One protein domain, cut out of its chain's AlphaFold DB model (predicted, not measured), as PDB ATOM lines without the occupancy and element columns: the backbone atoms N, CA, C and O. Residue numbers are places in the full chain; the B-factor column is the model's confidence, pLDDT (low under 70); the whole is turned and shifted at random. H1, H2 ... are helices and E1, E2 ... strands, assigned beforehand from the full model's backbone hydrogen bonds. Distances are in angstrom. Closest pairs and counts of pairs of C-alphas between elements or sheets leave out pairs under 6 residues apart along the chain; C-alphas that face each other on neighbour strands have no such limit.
ATOM      1  N   GLY A 326      13.042 -26.924 138.570       66.38
ATOM      2  CA  GLY A 326      14.153 -27.855 138.744       66.38
ATOM      3  C   GLY A 326      13.693 -29.291 139.012       66.38
ATOM      4  O   GLY A 326      14.280 -30.227 138.476       66.38
ATOM      5  N   ASN A 327      12.599 -29.474 139.758       69.62
ATOM      6  CA  ASN A 327      12.016 -30.797 140.034       69.62
ATOM      7  C   ASN A 327      11.195 -31.366 138.870       69.62
ATOM      8  O   ASN A 327      10.841 -32.542 138.869       69.62
ATOM      9  N   LEU A 328      10.880 -30.535 137.880       71.12
ATOM     10  CA  LEU A 328      10.180 -30.925 136.658       71.12
ATOM     11  C   LEU A 328      11.153 -31.331 135.533       71.12
ATOM     12  O   LEU A 328      10.718 -31.594 134.408       71.12
ATOM     13  N   LEU A 329      12.454 -31.388 135.839       79.12
ATOM     14  CA  LEU A 329      13.508 -31.871 134.958       79.12
ATOM     15  C   LEU A 329      13.743 -33.369 135.122       79.12
ATOM     16  O   LEU A 329      13.897 -33.872 136.234       79.12
ATOM     17  N   TYR A 330      13.894 -34.072 134.006       82.31
ATOM     18  CA  TYR A 330      14.369 -35.450 134.000       82.31
ATOM     19  C   TYR A 330      15.283 -35.736 132.807       82.31
ATOM     20  O   TYR A 330      15.264 -35.046 131.790       82.31
ATOM     21  N   ASN A 331      16.114 -36.769 132.949       84.62
ATOM     22  CA  ASN A 331      17.066 -37.190 131.925       84.62
ATOM     23  C   ASN A 331      16.564 -38.456 131.230       84.62
ATOM     24  O   ASN A 331      16.226 -39.431 131.901       84.62
ATOM     25  N   HIS A 332      16.609 -38.481 129.901       80.75
ATOM     26  CA  HIS A 332      16.340 -39.677 129.110       80.75
ATOM     27  C   HIS A 332      17.207 -39.681 127.844       80.75
ATOM     28  O   HIS A 332      17.305 -38.674 127.158       80.75
ATOM     29  N   ASN A 333      17.886 -40.793 127.542       79.88
ATOM     30  CA  ASN A 333      18.706 -40.957 126.327       79.88
ATOM     31  C   ASN A 333      19.712 -39.821 126.027       79.88
ATOM     32  O   ASN A 333      19.961 -39.496 124.871       79.88
ATOM     33  N   LYS A 334      20.361 -39.276 127.071       80.75
ATOM     34  CA  LYS A 334      21.286 -38.116 127.030       80.75
ATOM     35  C   LYS A 334      20.620 -36.761 126.769       80.75
ATOM     36  O   LYS A 334      21.328 -35.761 126.766       80.75
ATOM     37  N   GLU A 335      19.304 -36.729 126.611       82.88
ATOM     38  CA  GLU A 335      18.515 -35.511 126.487       82.88
ATOM     39  C   GLU A 335      17.879 -35.156 127.837       82.88
ATOM     40  O   GLU A 335      17.482 -36.026 128.625       82.88
ATOM     41  N   LYS A 336      17.803 -33.854 128.115       82.31
ATOM     42  CA  LYS A 336      17.114 -33.299 129.283       82.31
ATOM     43  C   LYS A 336      15.725 -32.813 128.900       82.31
ATOM     44  O   LYS A 336      15.585 -31.959 128.024       82.31
ATOM     45  N   TYR A 337      14.722 -33.318 129.605       83.00
ATOM     46  CA  TYR A 337      13.319 -32.989 129.409       83.00
ATOM     47  C   TYR A 337      12.797 -32.170 130.586       83.00
ATOM     48  O   TYR A 337      12.996 -32.535 131.741       83.00
ATOM     49  N   GLN A 338      12.099 -31.083 130.279       82.38
ATOM     50  CA  GLN A 338      11.363 -30.255 131.231       82.38
ATOM     51  C   GLN A 338       9.866 -30.472 131.024       82.38
ATOM     52  O   GLN A 338       9.362 -30.213 129.931       82.38
ATOM     53  N   LEU A 339       9.129 -30.886 132.056       74.00
ATOM     54  CA  LEU A 339       7.664 -30.884 131.993       74.00
ATOM     55  C   LEU A 339       7.158 -29.441 131.865       74.00
ATOM     56  O   LEU A 339       7.516 -28.575 132.670       74.00
ATOM     57  N   SER A 340       6.349 -29.186 130.834       68.06
ATOM     58  CA  SER A 340       5.735 -27.883 130.588       68.06
ATOM     59  C   SER A 340       4.447 -27.718 131.369       68.06
ATOM     60  O   SER A 340       3.632 -28.629 131.471       68.06
ATOM     61  N   LEU A 341       4.212 -26.489 131.812       62.47
ATOM     62  CA  LEU A 341       2.922 -26.043 132.342       62.47
ATOM     63  C   LEU A 341       2.052 -25.424 131.242       62.47
ATOM     64  O   LEU A 341       0.914 -25.019 131.485       62.47
ATOM     65  N   ILE A 342       2.594 -25.297 130.025       60.34
ATOM     66  CA  ILE A 342       1.840 -24.837 128.867       60.34
ATOM     67  C   ILE A 342       0.892 -25.957 128.446       60.34
ATOM     68  O   ILE A 342       1.260 -26.867 127.706       60.34
ATOM     69  N   ASN A 343      -0.358 -25.831 128.874       58.34
ATOM     70  CA  ASN A 343      -1.469 -26.633 128.383       58.34
ATOM     71  C   ASN A 343      -2.309 -25.827 127.377       58.34
ATOM     72  O   ASN A 343      -3.426 -25.402 127.667       58.34
ATOM     73  N   CYS A 344      -1.739 -25.500 126.214       58.69
ATOM     74  CA  CYS A 344      -2.506 -24.908 125.117       58.69
ATOM     75  C   CYS A 344      -1.939 -25.278 123.747       58.69
ATOM     76  O   CYS A 344      -0.725 -25.382 123.576       58.69
ATOM     77  N   ASN A 345      -2.834 -25.410 122.769       64.69
ATOM     78  CA  ASN A 345      -2.468 -25.480 121.361       64.69
ATOM     79  C   ASN A 345      -1.913 -24.127 120.911       64.69
ATOM     80  O   ASN A 345      -2.615 -23.124 120.985       64.69
ATOM     81  N   ILE A 346      -0.660 -24.113 120.462       68.12
ATOM     82  CA  ILE A 346      -0.056 -22.957 119.796       68.12
ATOM     83  C   ILE A 346      -0.468 -23.037 118.329       68.12
ATOM     84  O   ILE A 346      -0.266 -24.073 117.694       68.12
ATOM     85  N   SER A 347      -1.057 -21.965 117.803       68.25
ATOM     86  CA  SER A 347      -1.420 -21.902 116.385       68.25
ATOM     87  C   SER A 347      -0.161 -21.955 115.512       68.25
ATOM     88  O   SER A 347       0.876 -21.413 115.894       68.25
ATOM     89  N   ASP A 348      -0.257 -22.559 114.328       65.25
ATOM     90  CA  ASP A 348       0.792 -22.499 113.306       65.25
ATOM     91  C   ASP A 348       0.238 -21.804 112.043       65.25
ATOM     92  O   ASP A 348      -0.579 -22.402 111.334       65.25
ATOM     93  N   PRO A 349       0.589 -20.527 111.777       68.50
ATOM     94  CA  PRO A 349       1.526 -19.689 112.529       68.50
ATOM     95  C   PRO A 349       0.932 -19.130 113.846       68.50
ATOM     96  O   PRO A 349      -0.291 -19.012 113.971       68.50
ATOM     97  N   PRO A 350       1.769 -18.718 114.818       69.69
ATOM     98  CA  PRO A 350       1.308 -18.264 116.132       69.69
ATOM     99  C   PRO A 350       0.580 -16.927 116.074       69.69
ATOM    100  O   PRO A 350       1.054 -15.958 115.470       69.69
ATOM    101  N   THR A 351      -0.534 -16.841 116.794       77.31
ATOM    102  CA  THR A 351      -1.274 -15.589 116.983       77.31
ATOM    103  C   THR A 351      -0.582 -14.670 118.001       77.31
ATOM    104  O   THR A 351       0.271 -15.106 118.772       77.31
ATOM    105  N   ASN A 352      -0.949 -13.383 118.057       69.12
ATOM    106  CA  ASN A 352      -0.404 -12.461 119.071       69.12
ATOM    107  C   ASN A 352      -0.587 -12.963 120.524       69.12
ATOM    108  O   ASN A 352       0.375 -12.885 121.290       69.12
ATOM    109  N   PRO A 353      -1.750 -13.523 120.920       70.94
ATOM    110  CA  PRO A 353      -1.901 -14.189 122.217       70.94
ATOM    111  C   PRO A 353      -0.923 -15.353 122.440       70.94
ATOM    112  O   PRO A 353      -0.334 -15.449 123.518       70.94
ATOM    113  N   ASP A 354      -0.704 -16.194 121.421       69.69
ATOM    114  CA  ASP A 354       0.246 -17.314 121.495       69.69
ATOM    115  C   ASP A 354       1.672 -16.803 121.737       69.69
ATOM    116  O   ASP A 354       2.397 -17.335 122.580       69.69
ATOM    117  N   LYS A 355       2.052 -15.715 121.054       71.62
ATOM    118  CA  LYS A 355       3.368 -15.083 121.197       71.62
ATOM    119  C   LYS A 355       3.603 -14.524 122.601       71.62
ATOM    120  O   LYS A 355       4.644 -14.808 123.188       71.62
ATOM    121  N   ILE A 356       2.637 -13.792 123.163       68.56
ATOM    122  CA  ILE A 356       2.731 -13.225 124.524       68.56
ATOM    123  C   ILE A 356       2.880 -14.343 125.565       68.56
ATOM    124  O   ILE A 356       3.723 -14.267 126.461       68.56
ATOM    125  N   LYS A 357       2.092 -15.416 125.432       70.12
ATOM    126  CA  LYS A 357       2.129 -16.553 126.360       70.12
ATOM    127  C   LYS A 357       3.463 -17.302 126.294       70.12
ATOM    128  O   LYS A 357       4.042 -17.622 127.332       70.12
ATOM    129  N   LEU A 358       3.977 -17.532 125.087       71.44
ATOM    130  CA  LEU A 358       5.288 -18.143 124.868       71.44
ATOM    131  C   LEU A 358       6.435 -17.279 125.408       71.44
ATOM    132  O   LEU A 358       7.369 -17.806 126.009       71.44
ATOM    133  N   GLN A 359       6.345 -15.956 125.260       72.19
ATOM    134  CA  GLN A 359       7.337 -15.021 125.790       72.19
ATOM    135  C   GLN A 359       7.429 -15.085 127.322       72.19
ATOM    136  O   GLN A 359       8.528 -15.209 127.863       72.19
ATOM    137  N   GLY A 360       6.286 -15.052 128.020       70.12
ATOM    138  CA  GLY A 360       6.242 -15.175 129.483       70.12
ATOM    139  C   GLY A 360       6.823 -16.501 129.980       70.12
ATOM    140  O   GLY A 360       7.528 -16.547 130.985       70.12
ATOM    141  N   TYR A 361       6.609 -17.577 129.228       71.62
ATOM    142  CA  TYR A 361       7.155 -18.884 129.569       71.62
ATOM    143  C   TYR A 361       8.682 -18.965 129.403       71.62
ATOM    144  O   TYR A 361       9.380 -19.443 130.297       71.62
ATOM    145  N   PHE A 362       9.228 -18.449 128.298       72.12
ATOM    146  CA  PHE A 362      10.680 -18.416 128.092       72.12
ATOM    147  C   PHE A 362      11.400 -17.484 129.067       72.12
ATOM    148  O   PHE A 362      12.523 -17.791 129.473       72.12
ATOM    149  N   LYS A 363      10.739 -16.401 129.496       71.69
ATOM    150  CA  LYS A 363      11.197 -15.543 130.594       71.69
ATOM    151  C   LYS A 363      11.374 -16.343 131.887       71.69
ATOM    152  O   LYS A 363      12.474 -16.347 132.436       71.69
ATOM    153  N   ASN A 364      10.359 -17.102 132.300       69.00
ATOM    154  CA  ASN A 364      10.430 -17.903 133.526       69.00
ATOM    155  C   ASN A 364      11.557 -18.951 133.475       69.00
ATOM    156  O   ASN A 364      12.273 -19.137 134.456       69.00
ATOM    157  N   ILE A 365      11.770 -19.610 132.332       69.50
ATOM    158  CA  ILE A 365      12.866 -20.583 132.157       69.50
ATOM    159  C   ILE A 365      14.238 -19.917 132.318       69.50
ATOM    160  O   ILE A 365      15.142 -20.476 132.944       69.50
ATOM    161  N   GLN A 366      14.402 -18.720 131.752       69.12
ATOM    162  CA  GLN A 366      15.650 -17.970 131.815       69.12
ATOM    163  C   GLN A 366      15.960 -17.459 133.226       69.12
ATOM    164  O   GLN A 366      17.108 -17.566 133.650       69.12
ATOM    165  N   GLU A 367      14.967 -16.941 133.949       70.12
ATOM    166  CA  GLU A 367      15.127 -16.462 135.332       70.12
ATOM    167  C   GLU A 367      15.516 -17.587 136.303       70.12
ATOM    168  O   GLU A 367      16.230 -17.348 137.274       70.12
ATOM    169  N   ASN A 368      15.116 -18.826 136.005       69.19
ATOM    170  CA  ASN A 368      15.420 -20.003 136.820       69.19
ATOM    171  C   ASN A 368      16.699 -20.749 136.388       69.19
ATOM    172  O   ASN A 368      16.948 -21.858 136.855       69.19
ATOM    173  N   ASN A 369      17.531 -20.160 135.516       67.06
ATOM    174  CA  ASN A 369      18.806 -20.732 135.048       67.06
ATOM    175  C   ASN A 369      18.702 -22.156 134.464       67.06
ATOM    176  O   ASN A 369      19.644 -22.941 134.542       67.06
ATOM    177  N   LEU A 370      17.581 -22.493 133.823       69.25
ATOM    178  CA  LEU A 370      17.349 -23.818 133.229       69.25
ATOM    179  C   LEU A 370      18.002 -23.940 131.839       69.25
ATOM    180  O   LEU A 370      17.393 -24.409 130.880       69.25
ATOM    181  N   THR A 371      19.239 -23.465 131.697       64.94
ATOM    182  CA  THR A 371      19.938 -23.361 130.404       64.94
ATOM    183  C   THR A 371      20.359 -24.702 129.815       64.94
ATOM    184  O   THR A 371      20.673 -24.766 128.631       64.94
ATOM    185  N   ASP A 372      20.327 -25.765 130.614       70.81
ATOM    186  CA  ASP A 372      20.788 -27.097 130.222       70.81
ATOM    187  C   ASP A 372      19.673 -27.990 129.648       70.81
ATOM    188  O   ASP A 372      19.884 -29.186 129.464       70.81
ATOM    189  N   VAL A 373      18.468 -27.461 129.429       77.62
ATOM    190  CA  VAL A 373      17.305 -28.243 128.978       77.62
ATOM    191  C   VAL A 373      17.263 -28.346 127.456       77.62
ATOM    192  O   VAL A 373      17.229 -27.331 126.761       77.62
ATOM    193  N   ASP A 374      17.184 -29.575 126.943       80.81
ATOM    194  CA  ASP A 374      17.116 -29.846 125.505       80.81
ATOM    195  C   ASP A 374      15.695 -29.783 124.946       80.81
ATOM    196  O   ASP A 374      15.494 -29.278 123.839       80.81
ATOM    197  N   TYR A 375      14.714 -30.298 125.689       84.69
ATOM    198  CA  TYR A 375      13.317 -30.356 125.264       84.69
ATOM    199  C   TYR A 375      12.367 -29.974 126.382       84.69
ATOM    200  O   TYR A 375      12.594 -30.239 127.561       84.69
ATOM    201  N   ILE A 376      11.244 -29.402 125.974       81.25
ATOM    202  CA  ILE A 376      10.128 -29.090 126.849       81.25
ATOM    203  C   ILE A 376       8.940 -29.953 126.423       81.25
ATOM    204  O   ILE A 376       8.505 -29.901 125.272       81.25
ATOM    205  N   VAL A 377       8.419 -30.747 127.352       81.50
ATOM    206  CA  VAL A 377       7.306 -31.671 127.119       81.50
ATOM    207  C   VAL A 377       5.989 -30.927 127.274       81.50
ATOM    208  O   VAL A 377       5.685 -30.432 128.355       81.50
ATOM    209  N   THR A 378       5.203 -30.850 126.209       77.25
ATOM    210  CA  THR A 378       3.887 -30.202 126.156       77.25
ATOM    211  C   THR A 378       2.806 -31.234 125.872       77.25
ATOM    212  O   THR A 378       3.105 -32.298 125.353       77.25
ATOM    213  N   ASP A 379       1.540 -30.947 126.150       69.75
ATOM    214  CA  ASP A 379       0.466 -31.908 125.849       69.75
ATOM    215  C   ASP A 379       0.126 -31.957 124.340       69.75
ATOM    216  O   ASP A 379      -0.231 -33.001 123.795       69.75
ATOM    217  N   HIS A 380       0.328 -30.846 123.615       67.75
ATOM    218  CA  HIS A 380      -0.294 -30.664 122.296       67.75
ATOM    219  C   HIS A 380       0.648 -30.399 121.119       67.75
ATOM    220  O   HIS A 380       0.224 -30.562 119.971       67.75
ATOM    221  N   VAL A 381       1.906 -30.006 121.349       73.12
ATOM    222  CA  VAL A 381       2.789 -29.463 120.302       73.12
ATOM    223  C   VAL A 381       4.121 -30.214 120.226       73.12
ATOM    224  O   VAL A 381       4.800 -30.407 121.234       73.12
ATOM    225  N   THR A 382       4.499 -30.592 119.002       79.75
ATOM    226  CA  THR A 382       5.818 -31.147 118.669       79.75
ATOM    227  C   THR A 382       6.479 -30.205 117.675       79.75
ATOM    228  O   THR A 382       5.959 -30.033 116.575       79.75
ATOM    229  N   LEU A 383       7.591 -29.584 118.063       79.94
ATOM    230  CA  LEU A 383       8.402 -28.706 117.221       79.94
ATOM    231  C   LEU A 383       9.887 -28.957 117.483       79.94
ATOM    232  O   LEU A 383      10.352 -28.910 118.624       79.94
ATOM    233  N   ASP A 384      10.646 -29.142 116.408       80.56
ATOM    234  CA  ASP A 384      12.094 -29.300 116.491       80.56
ATOM    235  C   ASP A 384      12.789 -28.009 116.942       80.56
ATOM    236  O   ASP A 384      12.290 -26.897 116.746       80.56
ATOM    237  N   LYS A 385      14.003 -28.156 117.490       81.12
ATOM    238  CA  LYS A 385      14.847 -27.046 117.973       81.12
ATOM    239  C   LYS A 385      14.997 -25.911 116.945       81.12
ATOM    240  O   LYS A 385      15.009 -24.744 117.326       81.12
ATOM    241  N   SER A 386      15.087 -26.235 115.651       76.94
ATOM    242  CA  SER A 386      15.191 -25.252 114.560       76.94
ATOM    243  C   SER A 386      13.920 -24.415 114.396       76.94
ATOM    244  O   SER A 386      13.998 -23.193 114.313       76.94
ATOM    245  N   ILE A 387      12.751 -25.056 114.423       74.75
ATOM    246  CA  ILE A 387      11.453 -24.388 114.273       74.75
ATOM    247  C   ILE A 387      11.164 -23.523 115.502       74.75
ATOM    248  O   ILE A 387      10.698 -22.394 115.380       74.75
ATOM    249  N   VAL A 388      11.502 -24.013 116.696       74.00
ATOM    250  CA  VAL A 388      11.367 -23.246 117.941       74.00
ATOM    251  C   VAL A 388      12.313 -22.039 117.968       74.00
ATOM    252  O   VAL A 388      11.950 -20.985 118.495       74.00
ATOM    253  N   ALA A 389      13.505 -22.139 117.373       72.56
ATOM    254  CA  ALA A 389      14.404 -20.996 117.226       72.56
ATOM    255  C   ALA A 389      13.793 -19.897 116.339       72.56
ATOM    256  O   ALA A 389      13.841 -18.717 116.695       72.56
ATOM    257  N   ASP A 390      13.152 -20.272 115.231       70.56
ATOM    258  CA  ASP A 390      12.454 -19.323 114.359       70.56
ATOM    259  C   ASP A 390      11.181 -18.765 115.018       70.56
ATOM    260  O   ASP A 390      10.898 -17.568 114.925       70.56
ATOM    261  N   LEU A 391      10.474 -19.589 115.797       71.19
ATOM    262  CA  LEU A 391       9.338 -19.177 116.618       71.19
ATOM    263  C   LEU A 391       9.738 -18.082 117.615       71.19
ATOM    264  O   LEU A 391       9.058 -17.062 117.708       71.19
ATOM    265  N   ARG A 392      10.869 -18.248 118.310       68.69
ATOM    266  CA  ARG A 392      11.402 -17.274 119.281       68.69
ATOM    267  C   ARG A 392      11.768 -15.947 118.633       68.69
ATOM    268  O   ARG A 392      11.459 -14.905 119.204       68.69
ATOM    269  N   ARG A 393      12.322 -15.974 117.418       67.62
ATOM    270  CA  ARG A 393      12.542 -14.766 116.602       67.62
ATOM    271  C   ARG A 393      11.226 -14.102 116.184       67.62
ATOM    272  O   ARG A 393      11.124 -12.884 116.191       67.62
ATOM    273  N   SER A 394      10.188 -14.879 115.876       67.38
ATOM    274  CA  SER A 394       8.867 -14.332 115.519       67.38
ATOM    275  C   SER A 394       8.100 -13.729 116.711       67.38
ATOM    276  O   SER A 394       7.184 -12.920 116.523       67.38
ATOM    277  N   ILE A 395       8.449 -14.149 117.935       64.56
ATOM    278  CA  ILE A 395       7.895 -13.654 119.204       64.56
ATOM    279  C   ILE A 395       8.554 -12.327 119.608       64.56
ATOM    280  O   ILE A 395       7.916 -11.521 120.274       64.56
ATOM    281  N   THR A 396       9.788 -12.048 119.176       59.59
ATOM    282  CA  THR A 396      10.436 -10.748 119.431       59.59
ATOM    283  C   THR A 396       9.850  -9.573 118.644       59.59
ATOM    284  O   THR A 396      10.156  -8.438 118.981       59.59
ATOM    285  N   ASP A 397       8.965  -9.816 117.670       59.22
ATOM    286  CA  ASP A 397       8.242  -8.779 116.905       59.22
ATOM    287  C   ASP A 397       6.953  -8.275 117.607       59.22
ATOM    288  O   ASP A 397       6.073  -7.678 116.982       59.22
ATOM    289  N   VAL A 398       6.780  -8.555 118.904       55.66
ATOM    290  CA  VAL A 398       5.634  -8.092 119.712       55.66
ATOM    291  C   VAL A 398       5.888  -6.645 120.194       55.66
ATOM    292  O   VAL A 398       7.032  -6.318 120.500       55.66
ATOM    293  N   PRO A 399       4.868  -5.759 120.282       52.59
ATOM    294  CA  PRO A 399       5.057  -4.337 120.611       52.59
ATOM    295  C   PRO A 399       5.807  -4.071 121.931       52.59
ATOM    296  O   PRO A 399       5.597  -4.780 122.918       52.59
ATOM    297  N   ASP A 400       6.582  -2.976 121.962       52.94
ATOM    298  CA  ASP A 400       7.532  -2.525 123.009       52.94
ATOM    299  C   ASP A 400       7.030  -2.551 124.469       52.94
ATOM    300  O   ASP A 400       7.815  -2.504 125.413       52.94
ATOM    301  N   THR A 401       5.723  -2.664 124.699       50.53
ATOM    302  CA  THR A 401       5.114  -2.714 126.039       50.53
ATOM    303  C   THR A 401       5.483  -3.949 126.875       50.53
ATOM    304  O   THR A 401       5.179  -3.972 128.064       50.53
ATOM    305  N   PHE A 402       6.129  -4.962 126.286       51.72
ATOM    306  CA  PHE A 402       6.573  -6.185 126.974       51.72
ATOM    307  C   PHE A 402       8.074  -6.490 126.814       51.72
ATOM    308  O   PHE A 402       8.530  -7.560 127.224       51.72
ATOM    309  N   SER A 403       8.864  -5.579 126.232       53.31
ATOM    310  CA  SER A 403      10.304  -5.799 126.079       53.31
ATOM    311  C   SER A 403      11.022  -5.531 127.403       53.31
ATOM    312  O   SER A 403      11.266  -4.383 127.774       53.31
ATOM    313  N   ASP A 404      11.360  -6.589 128.131       56.12
ATOM    314  CA  ASP A 404      12.311  -6.515 129.235       56.12
ATOM    315  C   ASP A 404      13.736  -6.597 128.652       56.12
ATOM    316  O   ASP A 404      14.134  -7.662 128.169       56.12
ATOM    317  N   PRO A 405      14.516  -5.501 128.652       57.91
ATOM    318  CA  PRO A 405      15.825  -5.457 128.001       57.91
ATOM    319  C   PRO A 405      16.867  -6.367 128.671       57.91
ATOM    320  O   PRO A 405      17.927  -6.605 128.095       57.91
ATOM    321  N   SER A 406      16.583  -6.891 129.870       55.69
ATOM    322  CA  SER A 406      17.441  -7.869 130.548       55.69
ATOM    323  C   SER A 406      17.292  -9.297 129.999       55.69
ATOM    324  O   SER A 406      18.125 -10.163 130.278       55.69
ATOM    325  N   ILE A 407      16.264  -9.554 129.181       56.75
ATOM    326  CA  ILE A 407      15.888 -10.895 128.734       56.75
ATOM    327  C   ILE A 407      16.189 -11.060 127.250       56.75
ATOM    328  O   ILE A 407      15.409 -10.704 126.370       56.75
ATOM    329  N   ASN A 408      17.330 -11.683 126.966       61.66
ATOM    330  CA  ASN A 408      17.687 -12.076 125.612       61.66
ATOM    331  C   ASN A 408      17.045 -13.425 125.225       61.66
ATOM    332  O   ASN A 408      17.714 -14.458 125.212       61.66
ATOM    333  N   ILE A 409      15.757 -13.422 124.864       58.34
ATOM    334  CA  ILE A 409      15.075 -14.626 124.342       58.34
ATOM    335  C   ILE A 409      15.625 -15.109 122.984       58.34
ATOM    336  O   ILE A 409      15.259 -16.196 122.537       58.34
ATOM    337  N   THR A 410      16.508 -14.323 122.355       58.22
ATOM    338  CA  THR A 410      17.211 -14.644 121.099       58.22
ATOM    339  C   THR A 410      18.619 -15.199 121.309       58.22
ATOM    340  O   THR A 410      19.330 -15.431 120.332       58.22
ATOM    341  N   ASP A 411      19.034 -15.407 122.562       63.59
ATOM    342  CA  ASP A 411      20.343 -15.956 122.896       63.59
ATOM    343  C   ASP A 411      20.534 -17.337 122.230       63.59
ATOM    344  O   ASP A 411      19.859 -18.302 122.610       63.59
ATOM    345  N   PRO A 412      21.452 -17.461 121.251       56.97
ATOM    346  CA  PRO A 412      21.630 -18.684 120.474       56.97
ATOM    347  C   PRO A 412      22.205 -19.838 121.304       56.97
ATOM    348  O   PRO A 412      22.230 -20.969 120.821       56.97
ATOM    349  N   THR A 413      22.669 -19.576 122.531       59.06
ATOM    350  CA  THR A 413      23.142 -20.617 123.454       59.06
ATOM    351  C   THR A 413      22.002 -21.444 124.048       59.06
ATOM    352  O   THR A 413      22.239 -22.544 124.538       59.06
ATOM    353  N   LYS A 414      20.756 -20.959 123.965       61.31
ATOM    354  CA  LYS A 414      19.574 -21.607 124.535       61.31
ATOM    355  C   LYS A 414      18.691 -22.072 123.388       61.31
ATOM    356  O   LYS A 414      17.924 -21.265 122.893       61.31
ATOM    357  N   ASN A 415      18.742 -23.336 122.969       69.69
ATOM    358  CA  ASN A 415      17.882 -23.875 121.899       69.69
ATOM    359  C   ASN A 415      17.163 -25.143 122.369       69.69
ATOM    360  O   ASN A 415      17.689 -26.246 122.219       69.69
ATOM    361  N   PHE A 416      15.959 -24.983 122.918       76.38
ATOM    362  CA  PHE A 416      15.102 -26.110 123.290       76.38
ATOM    363  C   PHE A 416      14.143 -26.487 122.153       76.38
ATOM    364  O   PHE A 416      13.735 -25.636 121.361       76.38
ATOM    365  N   GLY A 417      13.776 -27.766 122.081       81.94
ATOM    366  CA  GLY A 417      12.654 -28.256 121.278       81.94
ATOM    367  C   GLY A 417      11.364 -28.319 122.101       81.94
ATOM    368  O   GLY A 417      11.406 -28.294 123.333       81.94
ATOM    369  N   LEU A 418      10.214 -28.427 121.434       83.38
ATOM    370  CA  LEU A 418       8.938 -28.778 122.064       83.38
ATOM    371  C   LEU A 418       8.565 -30.202 121.654       83.38
ATOM    372  O   LEU A 418       8.619 -30.540 120.475       83.38
ATOM    373  N   LYS A 419       8.172 -31.041 122.606       85.19
ATOM    374  CA  LYS A 419       7.813 -32.440 122.345       85.19
ATOM    375  C   LYS A 419       6.445 -32.735 122.945       85.19
ATOM    376  O   LYS A 419       6.178 -32.281 124.054       85.19
ATOM    377  N   LYS A 420       5.577 -33.475 122.251       85.56
ATOM    378  CA  LYS A 420       4.302 -33.912 122.839       85.56
ATOM    379  C   LYS A 420       4.509 -34.954 123.928       85.56
ATOM    380  O   LYS A 420       5.321 -35.858 123.771       85.56
ATOM    381  N   LEU A 421       3.677 -34.894 124.961       81.25
ATOM    382  CA  LEU A 421       3.637 -35.852 126.057       81.25
ATOM    383  C   LEU A 421       3.399 -37.268 125.533       81.25
ATOM    384  O   LEU A 421       4.074 -38.193 125.965       81.25
ATOM    385  N   SER A 422       2.496 -37.439 124.564       80.81
ATOM    386  CA  SER A 422       2.235 -38.741 123.942       80.81
ATOM    387  C   SER A 422       3.462 -39.324 123.230       80.81
ATOM    388  O   SER A 422       3.718 -40.524 123.332       80.81
ATOM    389  N   GLU A 423       4.248 -38.487 122.550       81.19
ATOM    390  CA  GLU A 423       5.493 -38.912 121.903       81.19
ATOM    391  C   GLU A 423       6.555 -39.256 122.946       81.19
ATOM    392  O   GLU A 423       7.151 -40.323 122.877       81.19
ATOM    393  N   THR A 424       6.720 -38.421 123.972       80.38
ATOM    394  CA  THR A 424       7.692 -38.683 125.036       80.38
ATOM    395  C   THR A 424       7.347 -39.930 125.855       80.38
ATOM    396  O   THR A 424       8.238 -40.689 126.217       80.38
ATOM    397  N   ILE A 425       6.065 -40.201 126.118       78.00
ATOM    398  CA  ILE A 425       5.621 -41.449 126.765       78.00
ATOM    399  C   ILE A 425       5.963 -42.669 125.898       78.00
ATOM    400  O   ILE A 425       6.301 -43.717 126.448       78.00
ATOM    401  N   THR A 426       5.879 -42.537 124.570       77.75
ATOM    402  CA  THR A 426       6.266 -43.596 123.623       77.75
ATOM    403  C   THR A 426       7.779 -43.826 123.659       77.75
ATOM    404  O   THR A 426       8.214 -44.969 123.729       77.75
ATOM    405  N   ASP A 427       8.575 -42.754 123.707       73.75
ATOM    406  CA  ASP A 427      10.039 -42.833 123.833       73.75
ATOM    407  C   ASP A 427      10.473 -43.478 125.170       73.75
ATOM    408  O   ASP A 427      11.459 -44.214 125.231       73.75
ATOM    409  N   LEU A 428       9.710 -43.236 126.245       68.88
ATOM    410  CA  LEU A 428       9.966 -43.764 127.591       68.88
ATOM    411  C   LEU A 428       9.516 -45.221 127.797       68.88
ATOM    412  O   LEU A 428      10.061 -45.892 128.674       68.88
ATOM    413  N   ASN A 429       8.542 -45.704 127.022       66.12
ATOM    414  CA  ASN A 429       7.996 -47.063 127.099       66.12
ATOM    415  C   ASN A 429       8.262 -47.824 125.782       66.12
ATOM    416  O   ASN A 429       7.329 -47.970 124.987       66.12
TER     417      ASN A 429
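Overview. This is residues 326 to 429 of the 430 residues of an uncharacterized protein of Chryseobacterium indologenes (UniProt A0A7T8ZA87). What is the main picture? A small, strongly twisted sheet of four strands has H3 beside it at one end of the long axis; H1 and H2, steeply tilted to each other, lie toward the other end, where the loop of residues 396 to 416 reaches beyond them. What makes it up? The printed part has 104 residues, with E1 E2 H1 E3 H2 E4 H3 along the chain, a mixed sheet in the order E1 E2 E3 E4, and class mixed, helices and strands. It is compact, radius of gyration of the C-alphas 13.4 A, with spans of 44 by 27 by 22 A.

Arrangement. How do the strands pair? E1, residues 329 to 332, and E2, residues 335 to 339, are an antiparallel hairpin, with N 330 and O 337 within hydrogen-bond range at 2.9 A. E3, residues 375 to 378, is parallel to E2, N 377 to O 338 2.8 A, and to E4, residues 417 to 420, N 378 to O 419 2.8 A. Where are the helices? H3, residues 421 to 428, is only just at the sheet's level, height 3.8 A, and H2, residues 385 to 395, only grazes the sheet with residues 385 to 389. H1, residues 352 to 367, is not on the sheet; its residues 355 to 359 alone touch H2, closest C-alphas Lys 355 and Ile 395, 5.1 A, at a steep tilt of 67 degrees, only just short of perpendicular, opposite ways. In H1, H2 and H3 every O i to N i+4 pair is within hydrogen-bond range. Which units recur? E2, H1, E3 and E3, H2, E4 are strand-helix-strand units, parallel neighbour strands with a helix between, with right-handed crossovers.

Along the chain. Where does E1 begin? Its C-alpha 329 is at (13.508, -31.871, 134.958). How long are the longer elements? H1 spans 22.8 A, H2 15.1 A and E2 13.0 A. Where does H3 end? C-alpha 428 is at (9.966, -43.764, 127.591).

Size, cuts and confidence. How far does it reach? The two C-alphas farthest apart, those of Asp 400 and Asn 429, are 44.7 A apart, and the printed part has no cut. Which links are long? E2 to H1 with 12 residues, and H2 to E4 with 21. Where is confidence low? The mean pLDDT of the printed part is 70.5, and 51 residues are under 70, among them 340 to 350 and 392 to 415.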